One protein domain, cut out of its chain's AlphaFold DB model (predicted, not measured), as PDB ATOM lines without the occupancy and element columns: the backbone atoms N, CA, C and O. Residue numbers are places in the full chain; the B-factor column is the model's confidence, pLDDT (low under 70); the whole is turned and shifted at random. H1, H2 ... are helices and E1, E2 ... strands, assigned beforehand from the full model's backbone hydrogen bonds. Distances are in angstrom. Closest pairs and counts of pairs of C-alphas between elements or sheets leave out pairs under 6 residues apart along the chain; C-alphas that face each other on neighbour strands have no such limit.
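AT A GLANCE: This is residues 2 to 85 of the 86 residues of the protein "Peptidase" of Nannocystis exedens (UniProt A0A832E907). There is little regular structure: one long helix, H2, makes one side, with short H1 packed on its residues 70 to 77. The small strand E1 lies well away from both, and the long unnamed stretch of residues 28 to 63 loops from E1 back to H2. The printed part has 84 residues, 31 of them in named elements, in the order H1, E1, H2; the class is mostly helix. It is compact, with a radius of gyration of the C-alphas of 13.7 A and spans of 37 by 32 by 20 A.

IN THESE COORDINATES: H2, residues 64 to 84, runs 30.5 A from C-alpha 64 at (-13.472, 7.235, -56.143) to C-alpha 84 at (-7.796, -16.954, -38.437). H1, residues 2 to 6, spans 6.0 A from C-alpha 2 at (-1.643, -5.754, -49.379). E1, residues 23 to 27, spans 11.7 A.

HOW THE PARTS SIT: H2 touches H1 with residues 70 to 77 alone; their closest C-alphas, of Ala 70 and Val 5, are 5.2 A apart. E1 is apart from H1 and H2. E1 pairs with no named strand, but residues 25 to 27 pair antiparallel with 30 to 31. In H1 and H2 every O i to N i+4 pair is within hydrogen-bond range.

THE WHOLE: The C-alphas farthest apart, of Asn 46 and Asp 60, are 37.5 A apart. Both links are long. The printed part has no cut, and no printed residue is under 70 in pLDDT.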
ATOM      1  N   VAL A   2      -2.222  -6.252 -48.105       98.12
ATOM      2  CA  VAL A   2      -1.643  -5.754 -49.379       98.12
ATOM      3  C   VAL A   2      -2.010  -6.606 -50.597       98.12
ATOM      4  O   VAL A   2      -2.394  -6.059 -51.622       98.12
ATOM      5  N   ALA A   3      -1.944  -7.937 -50.491       98.25
ATOM      6  CA  ALA A   3      -2.303  -8.832 -51.595       98.25
ATOM      7  C   ALA A   3      -3.759  -8.653 -52.074       98.25
ATOM      8  O   ALA A   3      -4.006  -8.654 -53.274       98.25
ATOM      9  N   ALA A   4      -4.703  -8.439 -51.150       98.56
ATOM     10  CA  ALA A   4      -6.107  -8.204 -51.488       98.56
ATOM     11  C   ALA A   4      -6.306  -6.832 -52.149       98.56
ATOM     12  O   ALA A   4      -7.015  -6.723 -53.143       98.56
ATOM     13  N   VAL A   5      -5.629  -5.795 -51.645       98.56
ATOM     14  CA  VAL A   5      -5.682  -4.445 -52.229       98.56
ATOM     15  C   VAL A   5      -5.057  -4.417 -53.625       98.56
ATOM     16  O   VAL A   5      -5.618  -3.808 -54.530       98.56
ATOM     17  N   ARG A   6      -3.946  -5.141 -53.828       98.19
ATOM     18  CA  ARG A   6      -3.237  -5.246 -55.116       98.19
ATOM     19  C   ARG A   6      -4.109  -5.817 -56.239       98.19
ATOM     20  O   ARG A   6      -3.854  -5.533 -57.402       98.19
ATOM     21  N   ALA A   7      -5.120  -6.618 -55.902       98.12
ATOM     22  CA  ALA A   7      -6.078  -7.136 -56.876       98.12
ATOM     23  C   ALA A   7      -7.080  -6.070 -57.365       98.12
ATOM     24  O   ALA A   7      -7.720  -6.272 -58.392       98.12
ATOM     25  N   ILE A   8      -7.221  -4.955 -56.640       98.00
ATOM     26  CA  ILE A   8      -8.182  -3.878 -56.924       98.00
ATOM     27  C   ILE A   8      -7.488  -2.640 -57.491       98.00
ATOM     28  O   ILE A   8      -7.995  -2.008 -58.413       98.00
ATOM     29  N   THR A   9      -6.332  -2.278 -56.939       97.69
ATOM     30  CA  THR A   9      -5.572  -1.100 -57.355       97.69
ATOM     31  C   THR A   9      -4.070  -1.339 -57.249       97.69
ATOM     32  O   THR A   9      -3.600  -2.307 -56.647       97.69
ATOM     33  N   HIS A  10      -3.296  -0.448 -57.858       96.06
ATOM     34  CA  HIS A  10      -1.846  -0.483 -57.788       96.06
ATOM     35  C   HIS A  10      -1.355  -0.168 -56.368       96.06
ATOM     36  O   HIS A  10      -1.967   0.598 -55.628       96.06
ATOM     37  N   ILE A  11      -0.228  -0.770 -55.990       97.19
ATOM     38  CA  ILE A  11       0.436  -0.503 -54.713       97.19
ATOM     39  C   ILE A  11       1.504   0.562 -54.941       97.19
ATOM     40  O   ILE A  11       2.240   0.470 -55.926       97.19
ATOM     41  N   ALA A  12       1.575   1.547 -54.043       93.94
ATOM     42  CA  ALA A  12       2.544   2.630 -54.132       93.94
ATOM     43  C   ALA A  12       3.979   2.073 -54.220       93.94
ATOM     44  O   ALA A  12       4.352   1.215 -53.407       93.94
ATOM     45  N   PRO A  13       4.769   2.502 -55.219       95.06
ATOM     46  CA  PRO A  13       6.190   2.202 -55.251       95.06
ATOM     47  C   PRO A  13       6.920   3.019 -54.180       95.06
ATOM     48  O   PRO A  13       6.411   4.037 -53.711       95.06
ATOM     49  N   ALA A  14       8.123   2.577 -53.828       97.06
ATOM     50  CA  ALA A  14       9.058   3.428 -53.108       97.06
ATOM     51  C   ALA A  14       9.512   4.600 -53.999       97.06
ATOM     52  O   ALA A  14       9.540   4.471 -55.228       97.06
ATOM     53  N   ASP A  15       9.877   5.719 -53.384       96.50
ATOM     54  CA  ASP A  15      10.582   6.817 -54.041       96.50
ATOM     55  C   ASP A  15      12.058   6.462 -54.331       96.50
ATOM     56  O   ASP A  15      12.494   5.317 -54.176       96.50
ATOM     57  N   ALA A  16      12.830   7.445 -54.807       97.88
ATOM     58  CA  ALA A  16      14.235   7.261 -55.168       97.88
ATOM     59  C   ALA A  16      15.130   6.861 -53.981       97.88
ATOM     60  O   ALA A  16      16.165   6.230 -54.199       97.88
ATOM     61  N   ASP A  17      14.716   7.179 -52.755       97.75
ATOM     62  CA  ASP A  17      15.439   6.867 -51.522       97.75
ATOM     63  C   ASP A  17      14.966   5.543 -50.899       97.75
ATOM     64  O   ASP A  17      15.425   5.151 -49.827       97.75
ATOM     65  N   GLY A  18      14.068   4.814 -51.572       97.81
ATOM     66  CA  GLY A  18      13.520   3.560 -51.063       97.81
ATOM     67  C   GLY A  18      12.430   3.760 -50.006       97.81
ATOM     68  O   GLY A  18      12.140   2.832 -49.246       97.81
ATOM     69  N   GLN A  19      11.810   4.941 -49.964       97.94
ATOM     70  CA  GLN A  19      10.863   5.333 -48.928       97.94
ATOM     71  C   GLN A  19       9.437   5.516 -49.460       97.94
ATOM     72  O   GLN A  19       9.189   5.676 -50.653       97.94
ATOM     73  N   ILE A  20       8.468   5.477 -48.549       96.25
ATOM     74  CA  ILE A  20       7.112   5.993 -48.752       96.25
ATOM     75  C   ILE A  20       6.850   6.954 -47.597       96.25
ATOM     76  O   ILE A  20       7.074   6.598 -46.442       96.25
ATOM     77  N   ILE A  21       6.403   8.174 -47.911       92.94
ATOM     78  CA  ILE A  21       6.125   9.248 -46.938       92.94
ATOM     79  C   ILE A  21       7.274   9.504 -45.940       92.94
ATOM     80  O   ILE A  21       7.042   9.771 -44.762       92.94
ATOM     81  N   GLY A  22       8.523   9.420 -46.407       94.50
ATOM     82  CA  GLY A  22       9.705   9.643 -45.570       94.50
ATOM     83  C   GLY A  22      10.051   8.479 -44.631       94.50
ATOM     84  O   GLY A  22      10.688   8.688 -43.602       94.50
ATOM     85  N   SER A  23       9.560   7.266 -44.912       97.00
ATOM     86  CA  SER A  23       9.857   6.050 -44.146       97.00
ATOM     87  C   SER A  23      10.295   4.911 -45.053       97.00
ATOM     88  O   SER A  23       9.664   4.664 -46.080       97.00
ATOM     89  N   ASP A  24      11.331   4.182 -44.639       97.94
ATOM     90  CA  ASP A  24      11.859   3.042 -45.390       97.94
ATOM     91  C   ASP A  24      10.784   1.976 -45.630       97.94
ATOM     92  O   ASP A  24      10.065   1.543 -44.718       97.94
ATOM     93  N   VAL A  25      10.698   1.520 -46.878       98.06
ATOM     94  CA  VAL A  25       9.801   0.437 -47.267       98.06
ATOM     95  C   VAL A  25      10.331  -0.891 -46.729       98.06
ATOM     96  O   VAL A  25      11.432  -1.321 -47.059       98.06
ATOM     97  N   THR A  26       9.525  -1.585 -45.927       97.62
ATOM     98  CA  THR A  26       9.895  -2.881 -45.328       97.62
ATOM     99  C   THR A  26       9.396  -4.069 -46.148       97.62
ATOM    100  O   THR A  26       9.973  -5.154 -46.105       97.62
ATOM    101  N   GLN A  27       8.313  -3.873 -46.902       96.56
ATOM    102  CA  GLN A  27       7.722  -4.815 -47.858       96.56
ATOM    103  C   GLN A  27       7.027  -4.001 -48.959       96.56
ATOM    104  O   GLN A  27       6.680  -2.852 -48.703       96.56
ATOM    105  N   PRO A  28       6.746  -4.544 -50.158       96.06
ATOM    106  CA  PRO A  28       6.105  -3.774 -51.227       96.06
ATOM    107  C   PRO A  28       4.825  -3.038 -50.776       96.06
ATOM    108  O   PRO A  28       3.790  -3.674 -50.567       96.06
ATOM    109  N   GLY A  29       4.897  -1.705 -50.663       97.06
ATOM    110  CA  GLY A  29       3.807  -0.832 -50.200       97.06
ATOM    111  C   GLY A  29       3.581  -0.777 -48.687       97.06
ATOM    112  O   GLY A  29       2.496  -0.388 -48.263       97.06
ATOM    113  N   VAL A  30       4.545  -1.213 -47.875       97.94
ATOM    114  CA  VAL A  30       4.452  -1.243 -46.410       97.94
ATOM    115  C   VAL A  30       5.629  -0.498 -45.807       97.94
ATOM    116  O   VAL A  30       6.779  -0.741 -46.168       97.94
ATOM    117  N   ILE A  31       5.321   0.346 -44.831       97.94
ATOM    118  CA  ILE A  31       6.280   1.010 -43.951       97.94
ATOM    119  C   ILE A  31       5.925   0.690 -42.499       97.94
ATOM    120  O   ILE A  31       4.775   0.374 -42.181       97.94
ATOM    121  N   HIS A  32       6.899   0.797 -41.600       96.94
ATOM    122  CA  HIS A  32       6.629   0.824 -40.165       96.94
ATOM    123  C   HIS A  32       6.640   2.269 -39.686       96.94
ATOM    124  O   HIS A  32       7.647   2.955 -39.809       96.94
ATOM    125  N   TYR A  33       5.521   2.714 -39.118       94.81
ATOM    126  CA  TYR A  33       5.368   4.079 -38.633       94.81
ATOM    127  C   TYR A  33       5.056   4.070 -37.130       94.81
ATOM    128  O   TYR A  33       4.240   3.255 -36.685       94.81
ATOM    129  N   PRO A  34       5.695   4.923 -36.309       94.69
ATOM    130  CA  PRO A  34       5.617   4.797 -34.858       94.69
ATOM    131  C   PRO A  34       4.323   5.420 -34.302       94.69
ATOM    132  O   PRO A  34       4.320   6.493 -33.699       94.69
ATOM    133  N   PHE A  35       3.198   4.718 -34.489       97.31
ATOM    134  CA  PHE A  35       1.850   5.214 -34.188       97.31
ATOM    135  C   PHE A  35       1.692   5.781 -32.773       97.31
ATOM    136  O   PHE A  35       1.119   6.854 -32.615       97.31
ATOM    137  N   LYS A  36       2.205   5.092 -31.744       96.38
ATOM    138  CA  LYS A  36       2.030   5.512 -30.344       96.38
ATOM    139  C   LYS A  36       2.806   6.780 -30.002       96.38
ATOM    140  O   LYS A  36       2.225   7.708 -29.451       96.38
ATOM    141  N   SER A  37       4.099   6.835 -30.325       97.00
ATOM    142  CA  SER A  37       4.927   8.002 -29.988       97.00
ATOM    143  C   SER A  37       4.525   9.247 -30.775       97.00
ATOM    144  O   SER A  37       4.735  10.353 -30.294       97.00
ATOM    145  N   LEU A  38       3.932   9.069 -31.959       96.31
ATOM    146  CA  LEU A  38       3.396  10.157 -32.778       96.31
ATOM    147  C   LEU A  38       1.922  10.489 -32.483       96.31
ATOM    148  O   LEU A  38       1.368  11.372 -33.129       96.31
ATOM    149  N   GLY A  39       1.267   9.803 -31.538       97.00
ATOM    150  CA  GLY A  39      -0.130  10.074 -31.174       97.00
ATOM    151  C   GLY A  39      -1.151   9.775 -32.280       97.00
ATOM    152  O   GLY A  39      -2.209  10.397 -32.331       97.00
ATOM    153  N   LEU A  40      -0.846   8.840 -33.182       97.25
ATOM    154  CA  LEU A  40      -1.699   8.499 -34.320       97.25
ATOM    155  C   LEU A  40      -2.828   7.547 -33.918       97.25
ATOM    156  O   LEU A  40      -2.671   6.718 -33.022       97.25
ATOM    157  N   CYS A  41      -3.954   7.623 -34.633       98.19
ATOM    158  CA  CYS A  41      -5.183   6.876 -34.333       98.19
ATOM    159  C   CYS A  41      -4.948   5.366 -34.127       98.19
ATOM    160  O   CYS A  41      -5.390   4.794 -33.130       98.19
ATOM    161  N   ALA A  42      -4.160   4.734 -35.004       97.56
ATOM    162  CA  ALA A  42      -3.811   3.313 -34.920       97.56
ATOM    163  C   ALA A  42      -2.967   2.933 -33.678       97.56
ATOM    164  O   ALA A  42      -2.715   1.752 -33.446       97.56
ATOM    165  N   GLY A  43      -2.527   3.908 -32.877       97.75
ATOM    166  CA  GLY A  43      -1.821   3.726 -31.608       97.75
ATOM    167  C   GLY A  43      -2.641   4.066 -30.357       97.75
ATOM    168  O   GLY A  43      -2.133   3.873 -29.255       97.75
ATOM    169  N   VAL A  44      -3.880   4.562 -30.492       97.94
ATOM    170  CA  VAL A  44      -4.698   5.051 -29.360       97.94
ATOM    171  C   VAL A  44      -5.115   3.928 -28.405       97.94
ATOM    172  O   VAL A  44      -5.223   4.144 -27.200       97.94
ATOM    173  N   THR A  45      -5.346   2.720 -28.921       97.69
ATOM    174  CA  THR A  45      -5.732   1.551 -28.115       97.69
ATOM    175  C   THR A  45      -4.578   0.552 -27.976       97.69
ATOM    176  O   THR A  45      -3.509   0.703 -28.571       97.69
ATOM    177  N   ASN A  46      -4.803  -0.515 -27.204       96.62
ATOM    178  CA  ASN A  46      -3.907  -1.674 -27.132       96.62
ATOM    179  C   ASN A  46      -4.367  -2.822 -28.050       96.62
ATOM    180  O   ASN A  46      -4.197  -3.990 -27.706       96.62
ATOM    181  N   ALA A  47      -4.990  -2.508 -29.192       96.94
ATOM    182  CA  ALA A  47      -5.398  -3.521 -30.162       96.94
ATOM    183  C   ALA A  47      -4.202  -4.385 -30.603       96.94
ATOM    184  O   ALA A  47      -3.123  -3.870 -30.894       96.94
ATOM    185  N   ARG A  48      -4.408  -5.710 -30.663       96.06
ATOM    186  CA  ARG A  48      -3.370  -6.697 -31.023       96.06
ATOM    187  C   ARG A  48      -2.820  -6.486 -32.434       96.06
ATOM    188  O   ARG A  48      -1.636  -6.701 -32.663       96.06
ATOM    189  N   PHE A  49      -3.682  -6.083 -33.364       97.12
ATOM    190  CA  PHE A  49      -3.326  -5.804 -34.750       97.12
ATOM    191  C   PHE A  49      -3.836  -4.420 -35.126       97.12
ATOM    192  O   PHE A  49      -5.011  -4.117 -34.913       97.12
ATOM    193  N   THR A  50      -2.965  -3.596 -35.701       97.62
ATOM    194  CA  THR A  50      -3.320  -2.271 -36.210       97.62
ATOM    195  C   THR A  50      -2.617  -2.017 -37.539       97.62
ATOM    196  O   THR A  50      -1.551  -2.562 -37.817       97.62
ATOM    197  N   SER A  51      -3.255  -1.220 -38.391       97.62
ATOM    198  CA  SER A  51      -2.713  -0.751 -39.664       97.62
ATOM    199  C   SER A  51      -3.430   0.543 -40.030       97.62
ATOM    200  O   SER A  51      -4.619   0.678 -39.744       97.62
ATOM    201  N   THR A  52      -2.732   1.451 -40.705       97.94
ATOM    202  CA  THR A  52      -3.340   2.579 -41.420       97.94
ATOM    203  C   THR A  52      -3.216   2.302 -42.912       97.94
ATOM    204  O   THR A  52      -2.163   1.865 -43.371       97.94
ATOM    205  N   THR A  53      -4.302   2.479 -43.657       97.88
ATOM    206  CA  THR A  53      -4.339   2.338 -45.114       97.88
ATOM    207  C   THR A  53      -4.363   3.719 -45.752       97.88
ATOM    208  O   THR A  53      -5.258   4.509 -45.471       97.88
ATOM    209  N   GLU A  54      -3.426   3.987 -46.654       96.44
ATOM    210  CA  GLU A  54      -3.360   5.246 -47.402       96.44
ATOM    211  C   GLU A  54      -3.719   4.977 -48.870       96.44
ATOM    212  O   GLU A  54      -3.013   4.251 -49.572       96.44
ATOM    213  N   VAL A  55      -4.855   5.512 -49.325       95.62
ATOM    214  CA  VAL A  55      -5.236   5.527 -50.750       95.62
ATOM    215  C   VAL A  55      -4.848   6.868 -51.359       95.62
ATOM    216  O   VAL A  55      -4.893   7.886 -50.679       95.62
ATOM    217  N   TYR A  56      -4.512   6.871 -52.648       93.50
ATOM    218  CA  TYR A  56      -4.087   8.068 -53.378       93.50
ATOM    219  C   TYR A  56      -5.148   8.448 -54.426       93.50
ATOM    220  O   TYR A  56      -4.999   8.074 -55.593       93.50
ATOM    221  N   PRO A  57      -6.245   9.125 -54.029       93.69
ATOM    222  CA  PRO A  57      -7.369   9.429 -54.919       93.69
ATOM    223  C   PRO A  57      -7.019  10.429 -56.027       93.69
ATOM    224  O   PRO A  57      -7.704  10.455 -57.043       93.69
ATOM    225  N   ASP A  58      -5.940  11.196 -55.861       93.31
ATOM    226  CA  ASP A  58      -5.476  12.194 -56.834       93.31
ATOM    227  C   ASP A  58      -4.679  11.579 -58.001       93.31
ATOM    228  O   ASP A  58      -4.159  12.293 -58.855       93.31
ATOM    229  N   SER A  59      -4.534  10.251 -58.046       92.12
ATOM    230  CA  SER A  59      -3.892   9.572 -59.171       92.12
ATOM    231  C   SER A  59      -4.846   9.459 -60.361       92.12
ATOM    232  O   SER A  59      -5.925   8.885 -60.238       92.12
ATOM    233  N   ASP A  60      -4.373   9.819 -61.557       93.81
ATOM    234  CA  ASP A  60      -5.094   9.612 -62.830       93.81
ATOM    235  C   ASP A  60      -5.434   8.134 -63.126       93.81
ATOM    236  O   ASP A  60      -6.121   7.811 -64.095       93.81
ATOM    237  N   ARG A  61      -4.913   7.202 -62.319       92.31
ATOM    238  CA  ARG A  61      -5.079   5.752 -62.476       92.31
ATOM    239  C   ARG A  61      -6.212   5.171 -61.633       92.31
ATOM    240  O   ARG A  61      -6.403   3.954 -61.672       92.31
ATOM    241  N   VAL A  62      -6.910   5.979 -60.837       96.50
ATOM    242  CA  VAL A  62      -7.984   5.513 -59.949       96.50
ATOM    243  C   VAL A  62      -9.232   6.382 -60.072       96.50
ATOM    244  O   VAL A  62      -9.181   7.524 -60.510       96.50
ATOM    245  N   THR A  63     -10.367   5.823 -59.661       97.81
ATOM    246  CA  THR A  63     -11.608   6.566 -59.420       97.81
ATOM    247  C   THR A  63     -11.963   6.507 -57.935       97.81
ATOM    248  O   THR A  63     -11.375   5.726 -57.173       97.81
ATOM    249  N   ALA A  64     -12.955   7.292 -57.510       97.81
ATOM    250  CA  ALA A  64     -13.472   7.235 -56.143       97.81
ATOM    251  C   ALA A  64     -13.982   5.826 -55.782       97.81
ATOM    252  O   ALA A  64     -13.741   5.329 -54.680       97.81
ATOM    253  N   GLU A  65     -14.625   5.138 -56.727       98.31
ATOM    254  CA  GLU A  65     -15.122   3.772 -56.553       98.31
ATOM    255  C   GLU A  65     -13.978   2.780 -56.334       98.31
ATOM    256  O   GLU A  65     -14.068   1.936 -55.444       98.31
ATOM    257  N   ILE A  66     -12.882   2.905 -57.092       98.31
ATOM    258  CA  ILE A  66     -11.686   2.066 -56.913       98.31
ATOM    259  C   ILE A  66     -11.062   2.311 -55.535       98.31
ATOM    260  O   ILE A  66     -10.702   1.351 -54.852       98.31
ATOM    261  N   CYS A  67     -10.973   3.569 -55.093       98.31
ATOM    262  CA  CYS A  67     -10.456   3.902 -53.762       98.31
ATOM    263  C   CYS A  67     -11.312   3.275 -52.653       98.31
ATOM    264  O   CYS A  67     -10.781   2.641 -51.739       98.31
ATOM    265  N   ASN A  68     -12.638   3.375 -52.766       98.62
ATOM    266  CA  ASN A  68     -13.565   2.763 -51.818       98.62
ATOM    267  C   ASN A  68     -13.445   1.232 -51.818       98.62
ATOM    268  O   ASN A  68     -13.353   0.617 -50.755       98.62
ATOM    269  N   ALA A  69     -13.387   0.608 -52.996       98.69
ATOM    270  CA  ALA A  69     -13.223  -0.836 -53.126       98.69
ATOM    271  C   ALA A  69     -11.894  -1.320 -52.522       98.69
ATOM    272  O   ALA A  69     -11.868  -2.352 -51.850       98.69
ATOM    273  N   ALA A  70     -10.806  -0.562 -52.696       98.62
ATOM    274  CA  ALA A  70      -9.507  -0.855 -52.100       98.62
ATOM    275  C   ALA A  70      -9.557  -0.814 -50.563       98.62
ATOM    276  O   ALA A  70      -9.054  -1.732 -49.910       98.62
ATOM    277  N   GLN A  71     -10.217   0.191 -49.980       98.81
ATOM    278  CA  GLN A  71     -10.401   0.293 -48.528       98.81
ATOM    279  C   GLN A  71     -11.246  -0.867 -47.981       98.81
ATOM    280  O   GLN A  71     -10.860  -1.517 -47.007       98.81
ATOM    281  N   VAL A  72     -12.354  -1.210 -48.648       98.75
ATOM    282  CA  VAL A  72     -13.185  -2.366 -48.273       98.75
ATOM    283  C   VAL A  72     -12.386  -3.670 -48.349       98.75
ATOM    284  O   VAL A  72     -12.450  -4.482 -47.425       98.75
ATOM    285  N   ALA A  73     -11.601  -3.875 -49.412       98.81
ATOM    286  CA  ALA A  73     -10.748  -5.053 -49.558       98.81
ATOM    287  C   ALA A  73      -9.699  -5.144 -48.439       98.81
ATOM    288  O   ALA A  73      -9.459  -6.230 -47.906       98.81
ATOM    289  N   ALA A  74      -9.111  -4.012 -48.042       98.81
ATOM    290  CA  ALA A  74      -8.154  -3.956 -46.947       98.81
ATOM    291  C   ALA A  74      -8.784  -4.372 -45.611       98.81
ATOM    292  O   ALA A  74      -8.233  -5.239 -44.928       98.81
ATOM    293  N   VAL A  75      -9.953  -3.813 -45.275       98.75
ATOM    294  CA  VAL A  75     -10.691  -4.135 -44.041       98.75
ATOM    295  C   VAL A  75     -11.076  -5.611 -44.004       98.75
ATOM    296  O   VAL A  75     -10.794  -6.286 -43.016       98.75
ATOM    297  N   ARG A  76     -11.663  -6.143 -45.083       98.81
ATOM    298  CA  ARG A  76     -12.056  -7.561 -45.155       98.81
ATOM    299  C   ARG A  76     -10.860  -8.486 -44.948       98.81
ATOM    300  O   ARG A  76     -10.902  -9.343 -44.076       98.81
ATOM    301  N   ALA A  77      -9.762  -8.238 -45.660       98.75
ATOM    302  CA  ALA A  77      -8.552  -9.043 -45.527       98.75
ATOM    303  C   ALA A  77      -7.905  -8.941 -44.132       98.75
ATOM    304  O   ALA A  77      -7.246  -9.883 -43.694       98.75
ATOM    305  N   ALA A  78      -8.041  -7.801 -43.447       98.50
ATOM    306  CA  ALA A  78      -7.572  -7.639 -42.072       98.50
ATOM    307  C   ALA A  78      -8.418  -8.463 -41.090       98.50
ATOM    308  O   ALA A  78      -7.863  -9.139 -40.225       98.50
ATOM    309  N   LEU A  79      -9.746  -8.438 -41.250       98.50
ATOM    310  CA  LEU A  79     -10.674  -9.218 -40.431       98.50
ATOM    311  C   LEU A  79     -10.485 -10.721 -40.640       98.50
ATOM    312  O   LEU A  79     -10.371 -11.445 -39.655       98.50
ATOM    313  N   ASP A  80     -10.370 -11.178 -41.891       98.62
ATOM    314  CA  ASP A  80     -10.117 -12.589 -42.210       98.62
ATOM    315  C   ASP A  80      -8.831 -13.083 -41.530       98.62
ATOM    316  O   ASP A  80      -8.810 -14.148 -40.912       98.62
ATOM    317  N   TYR A  81      -7.762 -12.278 -41.575       98.31
ATOM    318  CA  TYR A  81      -6.514 -12.599 -40.885       98.31
ATOM    319  C   TYR A  81      -6.698 -12.649 -39.365       98.31
ATOM    320  O   TYR A  81      -6.270 -13.614 -38.735       98.31
ATOM    321  N   ALA A  82      -7.339 -11.642 -38.768       97.56
ATOM    322  CA  ALA A  82      -7.544 -11.586 -37.323       97.56
ATOM    323  C   ALA A  82      -8.383 -12.770 -36.810       97.56
ATOM    324  O   ALA A  82      -8.029 -13.365 -35.796       97.56
ATOM    325  N   LEU A  83      -9.443 -13.151 -37.534       97.94
ATOM    326  CA  LEU A  83     -10.302 -14.299 -37.220       97.94
ATOM    327  C   LEU A  83      -9.597 -15.651 -37.394       97.94
ATOM    328  O   LEU A  83      -9.954 -16.613 -36.722       97.94
ATOM    329  N   ALA A  84      -8.601 -15.744 -38.274       98.25
ATOM    330  CA  ALA A  84      -7.796 -16.954 -38.437       98.25
ATOM    331  C   ALA A  84      -6.681 -17.098 -37.382       98.25
ATOM    332  O   ALA A  84      -6.082 -18.165 -37.275       98.25
ATOM    333  N   HIS A  85      -6.385 -16.039 -36.620       96.31
ATOM    334  CA  HIS A  85      -5.263 -15.976 -35.673       96.31
ATOM    335  C   HIS A  85      -5.706 -15.585 -34.258       96.31
ATOM    336  O   HIS A  85      -4.956 -14.911 -33.536       96.31
TER     337      HIS A  85